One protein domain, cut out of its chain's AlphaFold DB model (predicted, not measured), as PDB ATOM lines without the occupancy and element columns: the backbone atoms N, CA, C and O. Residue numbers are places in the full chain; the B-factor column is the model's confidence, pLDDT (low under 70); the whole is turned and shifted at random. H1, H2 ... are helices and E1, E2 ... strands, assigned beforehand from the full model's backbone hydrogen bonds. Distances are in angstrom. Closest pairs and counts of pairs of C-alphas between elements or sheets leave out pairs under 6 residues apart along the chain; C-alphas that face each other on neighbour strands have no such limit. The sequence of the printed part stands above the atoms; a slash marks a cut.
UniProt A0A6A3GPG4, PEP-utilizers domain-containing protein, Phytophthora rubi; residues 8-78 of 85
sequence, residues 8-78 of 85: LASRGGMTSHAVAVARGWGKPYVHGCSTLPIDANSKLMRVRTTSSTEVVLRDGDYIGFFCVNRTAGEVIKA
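Overview. This is residues 8 to 78 of the 85 residues of the protein "PEP-utilizers domain-containing protein" of Phytophthora rubi (UniProt A0A6A3GPG4). With little regular structure, the domain is two small two-stranded hairpins, E1 with E2 and E3 with E4, and one short helix, H1, set away from E2, E3 and E4, with a long loop, residues 25 to 43, between H1 and E1. The 71 printed residues hold H1, E1, E2, E3 and E4 in that order, both sheets antiparallel; the class is mixed, with 28 residues in named elements. It is compact, radius of gyration of the C-alphas 12.2 A, spanning 32 by 27 by 20 A.

Along the chain. H1, residues 17 to 24, begins at C-alpha 17 (99.063, 161.769, 162.453) and is 10.6 A long. E1 is residues 44 to 48, 13.4 A; E2 54 to 58, 13.2 A; E3 63 to 67, 12.9 A; E4 73 to 77, 13.3 A, ending at C-alpha 77 (98.847, 154.676, 188.195).

Arrangement. In H1 every O i to N i+4 pair is within hydrogen-bond range. H1 is apart from E2, E3 and E4. Residues 38 to 39 pair antiparallel with 44 to 45 of E1. The hairpin E1 and E2 has N 47 and O 55 at 2.9 A, within hydrogen-bond range; the hairpin E3 and E4 has N 66 and O 74 at 2.8 A. The closest C-alphas of E1 and E4, Val 47 and Val 75, are 7.4 A apart.

Size, cuts and confidence. The printed part has no cut. The link H1 to E1 is long. Mean pLDDT of the printed part is 76.4, with residues 66 to 75 among those under 70.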
ATOM      1  N   LEU A   8      98.412 158.109 174.717       82.62
ATOM      2  CA  LEU A   8      99.427 158.967 175.331       82.62
ATOM      3  C   LEU A   8     100.691 158.939 174.471       82.62
ATOM      4  O   LEU A   8     101.230 157.869 174.193       82.62
ATOM      5  N   ALA A   9     101.167 160.107 174.045       82.31
ATOM      6  CA  ALA A   9     102.352 160.233 173.207       82.31
ATOM      7  C   ALA A   9     103.363 161.214 173.819       82.31
ATOM      8  O   ALA A   9     103.052 162.385 174.059       82.31
ATOM      9  N   SER A  10     104.598 160.748 174.034       79.88
ATOM     10  CA  SER A  10     105.702 161.582 174.536       79.88
ATOM     11  C   SER A  10     106.186 162.604 173.503       79.88
ATOM     12  O   SER A  10     106.614 163.705 173.844       79.88
ATOM     13  N   ARG A  11     106.063 162.270 172.213       76.31
ATOM     14  CA  ARG A  11     106.376 163.143 171.077       76.31
ATOM     15  C   ARG A  11     105.160 163.360 170.188       76.31
ATOM     16  O   ARG A  11     104.282 162.510 170.094       76.31
ATOM     17  N   GLY A  12     105.176 164.482 169.476       69.62
ATOM     18  CA  GLY A  12     104.149 164.855 168.507       69.62
ATOM     19  C   GLY A  12     103.398 166.111 168.931       69.62
ATOM     20  O   GLY A  12     103.096 166.301 170.105       69.62
ATOM     21  N   GLY A  13     103.133 166.981 167.957       71.25
ATOM     22  CA  GLY A  13     102.330 168.187 168.134       71.25
ATOM     23  C   GLY A  13     100.861 167.963 167.780       71.25
ATOM     24  O   GLY A  13     100.454 166.879 167.350       71.25
ATOM     25  N   MET A  14     100.074 169.026 167.914       72.25
ATOM     26  CA  MET A  14      98.626 169.030 167.686       72.25
ATOM     27  C   MET A  14      98.215 168.654 166.247       72.25
ATOM     28  O   MET A  14      97.063 168.295 166.012       72.25
ATOM     29  N   THR A  15      99.158 168.690 165.302       77.12
ATOM     30  CA  THR A  15      98.994 168.326 163.884       77.12
ATOM     31  C   THR A  15      99.546 166.941 163.527       77.12
ATOM     32  O   THR A  15      99.577 166.567 162.358       77.12
ATOM     33  N   SER A  16     100.008 166.160 164.505       77.75
ATOM     34  CA  SER A  16     100.576 164.836 164.235       77.75
ATOM     35  C   SER A  16      99.518 163.822 163.772       77.75
ATOM     36  O   SER A  16      98.359 163.878 164.189       77.75
ATOM     37  N   HIS A  17      99.932 162.847 162.952       79.12
ATOM     38  CA  HIS A  17      99.063 161.769 162.453       79.12
ATOM     39  C   HIS A  17      98.323 161.042 163.587       79.12
ATOM     40  O   HIS A  17      97.131 160.769 163.478       79.12
ATOM     41  N   ALA A  18      99.008 160.785 164.706       73.88
ATOM     42  CA  ALA A  18      98.412 160.134 165.869       73.88
ATOM     43  C   ALA A  18      97.276 160.957 166.491       73.88
ATOM     44  O   ALA A  18      96.249 160.399 166.871       73.88
ATOM     45  N   VAL A  19      97.427 162.282 166.543       74.19
ATOM     46  CA  VAL A  19      96.397 163.193 167.057       74.19
ATOM     47  C   VAL A  19      95.215 163.287 166.092       74.19
ATOM     48  O   VAL A  19      94.070 163.251 166.536       74.19
ATOM     49  N   ALA A  20      95.463 163.361 164.783       79.44
ATOM     50  CA  ALA A  20      94.394 163.379 163.784       79.44
ATOM     51  C   ALA A  20      93.527 162.109 163.859       79.44
ATOM     52  O   ALA A  20      92.300 162.202 163.908       79.44
ATOM     53  N   VAL A  21      94.159 160.935 163.970       81.88
ATOM     54  CA  VAL A  21      93.457 159.648 164.119       81.88
ATOM     55  C   VAL A  21      92.716 159.562 165.457       81.88
ATOM     56  O   VAL A  21      91.554 159.165 165.481       81.88
ATOM     57  N   ALA A  22      93.339 159.981 166.565       80.94
ATOM     58  CA  ALA A  22      92.692 159.994 167.879       80.94
ATOM     59  C   ALA A  22      91.410 160.843 167.891       80.94
ATOM     60  O   ALA A  22      90.386 160.418 168.429       80.94
ATOM     61  N   ARG A  23      91.458 162.020 167.247       77.88
ATOM     62  CA  ARG A  23      90.313 162.931 167.102       77.88
ATOM     63  C   ARG A  23      89.217 162.331 166.230       77.88
ATOM     64  O   ARG A  23      88.057 162.413 166.611       77.88
ATOM     65  N   GLY A  24      89.579 161.700 165.111       80.88
ATOM     66  CA  GLY A  24      88.621 161.021 164.235       80.88
ATOM     67  C   GLY A  24      87.856 159.891 164.931       80.88
ATOM     68  O   GLY A  24      86.726 159.600 164.558       80.88
ATOM     69  N   TRP A  25      88.442 159.282 165.965       82.81
ATOM     70  CA  TRP A  25      87.816 158.204 166.740       82.81
ATOM     71  C   TRP A  25      87.201 158.654 168.067       82.81
ATOM     72  O   TRP A  25      86.701 157.812 168.807       82.81
ATOM     73  N   GLY A  26      87.243 159.951 168.390       80.38
ATOM     74  CA  GLY A  26      86.658 160.488 169.623       80.38
ATOM     75  C   GLY A  26      87.325 159.988 170.908       80.38
ATOM     76  O   GLY A  26      86.709 160.026 171.971       80.38
ATOM     77  N   LYS A  27      88.569 159.502 170.832       81.12
ATOM     78  CA  LYS A  27      89.261 158.913 171.983       81.12
ATOM     79  C   LYS A  27      90.034 159.959 172.777       81.12
ATOM     80  O   LYS A  27      90.645 160.842 172.164       81.12
ATOM     81  N   PRO A  28      90.079 159.852 174.118       81.06
ATOM     82  CA  PRO A  28      90.920 160.715 174.930       81.06
ATOM     83  C   PRO A  28      92.383 160.543 174.519       81.06
ATOM     84  O   PRO A  28      92.893 159.425 174.390       81.06
ATOM     85  N   TYR A  29      93.062 161.666 174.298       81.81
ATOM     86  CA  TYR A  29      94.462 161.657 173.908       81.81
ATOM     87  C   TYR A  29      95.255 162.783 174.567       81.81
ATOM     88  O   TYR A  29      94.757 163.894 174.753       81.81
ATOM     89  N   VAL A  30      96.513 162.493 174.880       82.75
ATOM     90  CA  VAL A  30      97.510 163.442 175.378       82.75
ATOM     91  C   VAL A  30      98.750 163.309 174.503       82.75
ATOM     92  O   VAL A  30      99.204 162.203 174.209       82.75
ATOM     93  N   HIS A  31      99.295 164.434 174.060       81.31
ATOM     94  CA  HIS A  31     100.432 164.474 173.145       81.31
ATOM     95  C   HIS A  31     101.444 165.528 173.588       81.31
ATOM     96  O   HIS A  31     101.094 166.477 174.287       81.31
ATOM     97  N   GLY A  32     102.699 165.360 173.171       72.38
ATOM     98  CA  GLY A  32     103.764 166.315 173.475       72.38
ATOM     99  C   GLY A  32     104.263 166.247 174.919       72.38
ATOM    100  O   GLY A  32     104.803 167.231 175.421       72.38
ATOM    101  N   CYS A  33     104.108 165.102 175.590       74.31
ATOM    102  CA  CYS A  33     104.633 164.894 176.938       74.31
ATOM    103  C   CYS A  33     106.149 164.615 176.881       74.31
ATOM    104  O   CYS A  33     106.606 163.490 177.068       74.31
ATOM    105  N   SER A  34     106.945 165.638 176.561       70.50
ATOM    106  CA  SER A  34     108.404 165.522 176.392       70.50
ATOM    107  C   SER A  34     109.132 165.087 177.670       70.50
ATOM    108  O   SER A  34     110.224 164.531 177.605       70.50
ATOM    109  N   THR A  35     108.505 165.299 178.826       69.75
ATOM    110  CA  THR A  35     108.964 164.894 180.162       69.75
ATOM    111  C   THR A  35     108.667 163.431 180.499       69.75
ATOM    112  O   THR A  35     108.891 163.006 181.631       69.75
ATOM    113  N   LEU A  36     108.164 162.661 179.533       75.75
ATOM    114  CA  LEU A  36     107.694 161.293 179.704       75.75
ATOM    115  C   LEU A  36     108.563 160.352 178.853       75.75
ATOM    116  O   LEU A  36     108.212 160.038 177.711       75.75
ATOM    117  N   PRO A  37     109.754 159.961 179.343       78.88
ATOM    118  CA  PRO A  37     110.652 159.115 178.578       78.88
ATOM    119  C   PRO A  37     110.060 157.709 178.446       78.88
ATOM    120  O   PRO A  37     109.700 157.057 179.430       78.88
ATOM    121  N   ILE A  38     109.961 157.262 177.195       83.44
ATOM    122  CA  ILE A  38     109.487 155.933 176.813       83.44
ATOM    123  C   ILE A  38     110.676 155.199 176.209       83.44
ATOM    124  O   ILE A  38     111.237 155.646 175.207       83.44
ATOM    125  N   ASP A  39     111.046 154.080 176.812       85.06
ATOM    126  CA  ASP A  39     112.011 153.149 176.254       85.06
ATOM    127  C   ASP A  39     111.248 152.029 175.543       85.06
ATOM    128  O   ASP A  39     110.653 151.146 176.166       85.06
ATOM    129  N   ALA A  40     111.242 152.097 174.212       81.62
ATOM    130  CA  ALA A  40     110.566 151.120 173.370       81.62
ATOM    131  C   ALA A  40     111.236 149.736 173.407       81.62
ATOM    132  O   ALA A  40     110.547 148.738 173.203       81.62
ATOM    133  N   ASN A  41     112.542 149.658 173.694       85.44
ATOM    134  CA  ASN A  41     113.270 148.389 173.745       85.44
ATOM    135  C   ASN A  41     112.946 147.629 175.031       85.44
ATOM    136  O   ASN A  41     112.657 146.436 174.989       85.44
ATOM    137  N   SER A  42     112.963 148.321 176.173       86.81
ATOM    138  CA  SER A  42     112.629 147.708 177.466       86.81
ATOM    139  C   SER A  42     111.128 147.693 177.771       86.81
ATOM    140  O   SER A  42     110.713 147.086 178.759       86.81
ATOM    141  N   LYS A  43     110.307 148.332 176.924       86.56
ATOM    142  CA  LYS A  43     108.866 148.549 177.137       86.56
ATOM    143  C   LYS A  43     108.572 149.189 178.499       86.56
ATOM    144  O   LYS A  43     107.633 148.805 179.203       86.56
ATOM    145  N   LEU A  44     109.403 150.158 178.873       85.44
ATOM    146  CA  LEU A  44     109.278 150.915 180.111       85.44
ATOM    147  C   LEU A  44     108.890 152.355 179.803       85.44
ATOM    148  O   LEU A  44     109.441 152.999 178.912       85.44
ATOM    149  N   MET A  45     107.971 152.883 180.595       85.31
ATOM    150  CA  MET A  45     107.558 154.277 180.547       85.31
ATOM    151  C   MET A  45     107.784 154.887 181.921       85.31
ATOM    152  O   MET A  45     107.287 154.365 182.918       85.31
ATOM    153  N   ARG A  46     108.533 155.986 181.998       84.38
ATOM    154  CA  ARG A  46     108.705 156.710 183.263       84.38
ATOM    155  C   ARG A  46     107.838 157.949 183.266       84.38
ATOM    156  O   ARG A  46     107.797 158.697 182.291       84.38
ATOM    157  N   VAL A  47     107.149 158.154 184.375       80.19
ATOM    158  CA  VAL A  47     106.207 159.252 184.558       80.19
ATOM    159  C   VAL A  47     106.524 159.940 185.866       80.19
ATOM    160  O   VAL A  47     106.645 159.290 186.903       80.19
ATOM    161  N   ARG A  48     106.617 161.267 185.833       75.12
ATOM    162  CA  ARG A  48     106.686 162.068 187.051       75.12
ATOM    163  C   ARG A  48     105.272 162.415 187.504       75.12
ATOM    164  O   ARG A  48     104.491 162.969 186.738       75.12
ATOM    165  N   THR A  49     104.957 162.077 188.745       70.12
ATOM    166  CA  THR A  49     103.680 162.429 189.379       70.12
ATOM    167  C   THR A  49     103.709 163.861 189.915       70.12
ATOM    168  O   THR A  49     104.781 164.438 190.112       70.12
ATOM    169  N   THR A  50     102.536 164.432 190.197       64.44
ATOM    170  CA  THR A  50     102.392 165.756 190.832       64.44
ATOM    171  C   THR A  50     103.061 165.827 192.208       64.44
ATOM    172  O   THR A  50     103.564 166.877 192.595       64.44
ATOM    173  N   SER A  51     103.186 164.696 192.907       63.97
ATOM    174  CA  SER A  51     103.947 164.563 194.159       63.97
ATOM    175  C   SER A  51     105.468 164.452 193.953       63.97
ATOM    176  O   SER A  51     106.174 163.963 194.832       63.97
ATOM    177  N   SER A  52     105.994 164.849 192.786       66.50
ATOM    178  CA  SER A  52     107.417 164.769 192.404       66.50
ATOM    179  C   SER A  52     108.037 163.365 192.454       66.50
ATOM    180  O   SER A  52     109.253 163.222 192.355       66.50
ATOM    181  N   THR A  53     107.224 162.313 192.559       72.44
ATOM    182  CA  THR A  53     107.701 160.925 192.575       72.44
ATOM    183  C   THR A  53     107.770 160.392 191.145       72.44
ATOM    184  O   THR A  53     106.803 160.533 190.389       72.44
ATOM    185  N   GLU A  54     108.898 159.788 190.767       79.62
ATOM    186  CA  GLU A  54     109.045 159.066 189.501       79.62
ATOM    187  C   GLU A  54     108.440 157.662 189.631       79.62
ATOM    188  O   GLU A  54     108.774 156.903 190.539       79.62
ATOM    189  N   VAL A  55     107.539 157.318 188.716       81.62
ATOM    190  CA  VAL A  55     106.918 155.998 188.628       81.62
ATOM    191  C   VAL A  55     107.361 155.352 187.327       81.62
ATOM    192  O   VAL A  55     107.189 155.921 186.248       81.62
ATOM    193  N   VAL A  56     107.917 154.147 187.432       85.75
ATOM    194  CA  VAL A  56     108.233 153.304 186.279       85.75
ATOM    195  C   VAL A  56     107.044 152.389 186.017       85.75
ATOM    196  O   VAL A  56     106.621 151.630 186.890       85.75
ATOM    197  N   LEU A  57     106.508 152.485 184.810       84.38
ATOM    198  CA  LEU A  57     105.413 151.677 184.305       84.38
ATOM    199  C   LEU A  57     105.962 150.669 183.308       84.38
ATOM    200  O   LEU A  57     106.826 151.000 182.490       84.38
ATOM    201  N   ARG A  58     105.465 149.439 183.398       85.81
ATOM    202  CA  ARG A  58     105.827 148.341 182.499       85.81
ATOM    203  C   ARG A  58     104.660 147.990 181.589       85.81
ATOM    204  O   ARG A  58     103.513 148.321 181.880       85.81
ATOM    205  N   ASP A  59     104.958 147.278 180.512       82.50
ATOM    206  CA  ASP A  59     103.937 146.614 179.702       82.50
ATOM    207  C   ASP A  59     102.996 145.781 180.599       82.50
ATOM    208  O   ASP A  59     103.459 145.007 181.440       82.50
ATOM    209  N   GLY A  60     101.685 145.988 180.462       82.06
ATOM    210  CA  GLY A  60     100.653 145.364 181.303       82.06
ATOM    211  C   GLY A  60     100.270 146.119 182.585       82.06
ATOM    212  O   GLY A  60      99.288 145.740 183.223       82.06
ATOM    213  N   ASP A  61     100.973 147.196 182.960       83.62
ATOM    214  CA  ASP A  61     100.508 148.083 184.032       83.62
ATOM    215  C   ASP A  61      99.272 148.872 183.575       83.62
ATOM    216  O   ASP A  61      99.241 149.466 182.495       83.62
ATOM    217  N   TYR A  62      98.268 148.948 184.447       79.62
ATOM    218  CA  TYR A  62      97.099 149.786 184.213       79.62
ATOM    219  C   TYR A  62      97.373 151.228 184.630       79.62
ATOM    220  O   TYR A  62      97.794 151.518 185.757       79.62
ATOM    221  N   ILE A  63      97.080 152.151 183.720       79.56
ATOM    222  CA  ILE A  63      97.176 153.583 183.968       79.56
ATOM    223  C   ILE A  63      95.881 154.275 183.585       79.56
ATOM    224  O   ILE A  63      95.300 154.007 182.537       79.56
ATOM    225  N   GLY A  64      95.453 155.190 184.445       77.44
ATOM    226  CA  GLY A  64      94.493 156.219 184.086       77.44
ATOM    227  C   GLY A  64      95.255 157.487 183.732       77.44
ATOM    228  O   GLY A  64      96.294 157.783 184.320       77.44
ATOM    229  N   PHE A  65      94.750 158.259 182.785       75.38
ATOM    230  CA  PHE A  65      95.251 159.607 182.568       75.38
ATOM    231  C   PHE A  65      94.083 160.559 182.358       75.38
ATOM    232  O   PHE A  65      93.092 160.219 181.715       75.38
ATOM    233  N   PHE A  66      94.203 161.750 182.925       69.31
ATOM    234  CA  PHE A  66      93.237 162.820 182.775       69.31
ATOM    235  C   PHE A  66      93.826 163.889 181.863       69.31
ATOM    236  O   PHE A  66      94.924 164.392 182.096       69.31
ATOM    237  N   CYS A  67      93.104 164.226 180.799       65.81
ATOM    238  CA  CYS A  67      93.513 165.257 179.860       65.81
ATOM    239  C   CYS A  67      92.768 166.555 180.180       65.81
ATOM    240  O   CYS A  67      91.556 166.617 179.992       65.81
ATOM    241  N   VAL A  68      93.485 167.587 180.638       66.50
ATOM    242  CA  VAL A  68      92.877 168.890 180.950       66.50
ATOM    243  C   VAL A  68      92.770 169.739 179.682       66.50
ATOM    244  O   VAL A  68      91.701 170.247 179.376       66.50
ATOM    245  N   ASN A  69      93.860 169.864 178.909       62.59
ATOM    246  CA  ASN A  69      93.950 170.804 177.776       62.59
ATOM    247  C   ASN A  69      94.671 170.228 176.537       62.59
ATOM    248  O   ASN A  69      95.359 170.950 175.822       62.59
ATOM    249  N   ARG A  70      94.526 168.925 176.253       64.00
ATOM    250  CA  ARG A  70      95.133 168.174 175.116       64.00
ATOM    251  C   ARG A  70      96.666 168.053 175.128       64.00
ATOM    252  O   ARG A  70      97.176 167.035 174.664       64.00
ATOM    253  N   THR A  71      97.385 169.033 175.670       62.00
ATOM    254  CA  THR A  71      98.842 169.038 175.913       62.00
ATOM    255  C   THR A  71      99.188 168.854 177.387       62.00
ATOM    256  O   THR A  71     100.142 168.153 177.706       62.00
ATOM    257  N   ALA A  72      98.402 169.444 178.291       62.91
ATOM    258  CA  ALA A  72      98.532 169.232 179.729       62.91
ATOM    259  C   ALA A  72      97.571 168.132 180.198       62.91
ATOM    260  O   ALA A  72      96.369 168.168 179.902       62.91
ATOM    261  N   GLY A  73      98.105 167.162 180.932       65.12
ATOM    262  CA  GLY A  73      97.349 166.068 181.520       65.12
ATOM    263  C   GLY A  73      98.107 165.431 182.675       65.12
ATOM    264  O   GLY A  73      99.328 165.543 182.768       65.12
ATOM    265  N   GLU A  74      97.367 164.770 183.552       68.25
ATOM    266  CA  GLU A  74      97.915 164.031 184.681       68.25
ATOM    267  C   GLU A  74      97.825 162.538 184.398       68.25
ATOM    268  O   GLU A  74      96.815 162.049 183.895       68.25
ATOM    269  N   VAL A  75      98.884 161.803 184.722       69.44
ATOM    270  CA  VAL A  75      98.908 160.344 184.613       69.44
ATOM    271  C   VAL A  75      98.904 159.772 186.022       69.44
ATOM    272  O   VAL A  75      99.751 160.109 186.850       69.44
ATOM    273  N   ILE A  76      97.947 158.894 186.288       70.81
ATOM    274  CA  ILE A  76      97.715 158.278 187.587       70.81
ATOM    275  C   ILE A  76      97.866 156.768 187.407       70.81
ATOM    276  O   ILE A  76      97.187 156.149 186.587       70.81
ATOM    277  N   LYS A  77      98.752 156.141 188.189       67.69
ATOM    278  CA  LYS A  77      98.847 154.676 188.195       67.69
ATOM    279  C   LYS A  77      97.567 154.108 188.807       67.69
ATOM    280  O   LYS A  77      97.283 154.344 189.985       67.69
ATOM    281  N   ALA A  78      96.795 153.372 188.013       63.12
ATOM    282  CA  ALA A  78      95.545 152.796 188.472       63.12
ATOM    283  C   ALA A  78      95.849 151.535 189.285       63.12
ATOM    284  O   ALA A  78      96.432 150.578 188.789       63.12
TER     285      ALA A  78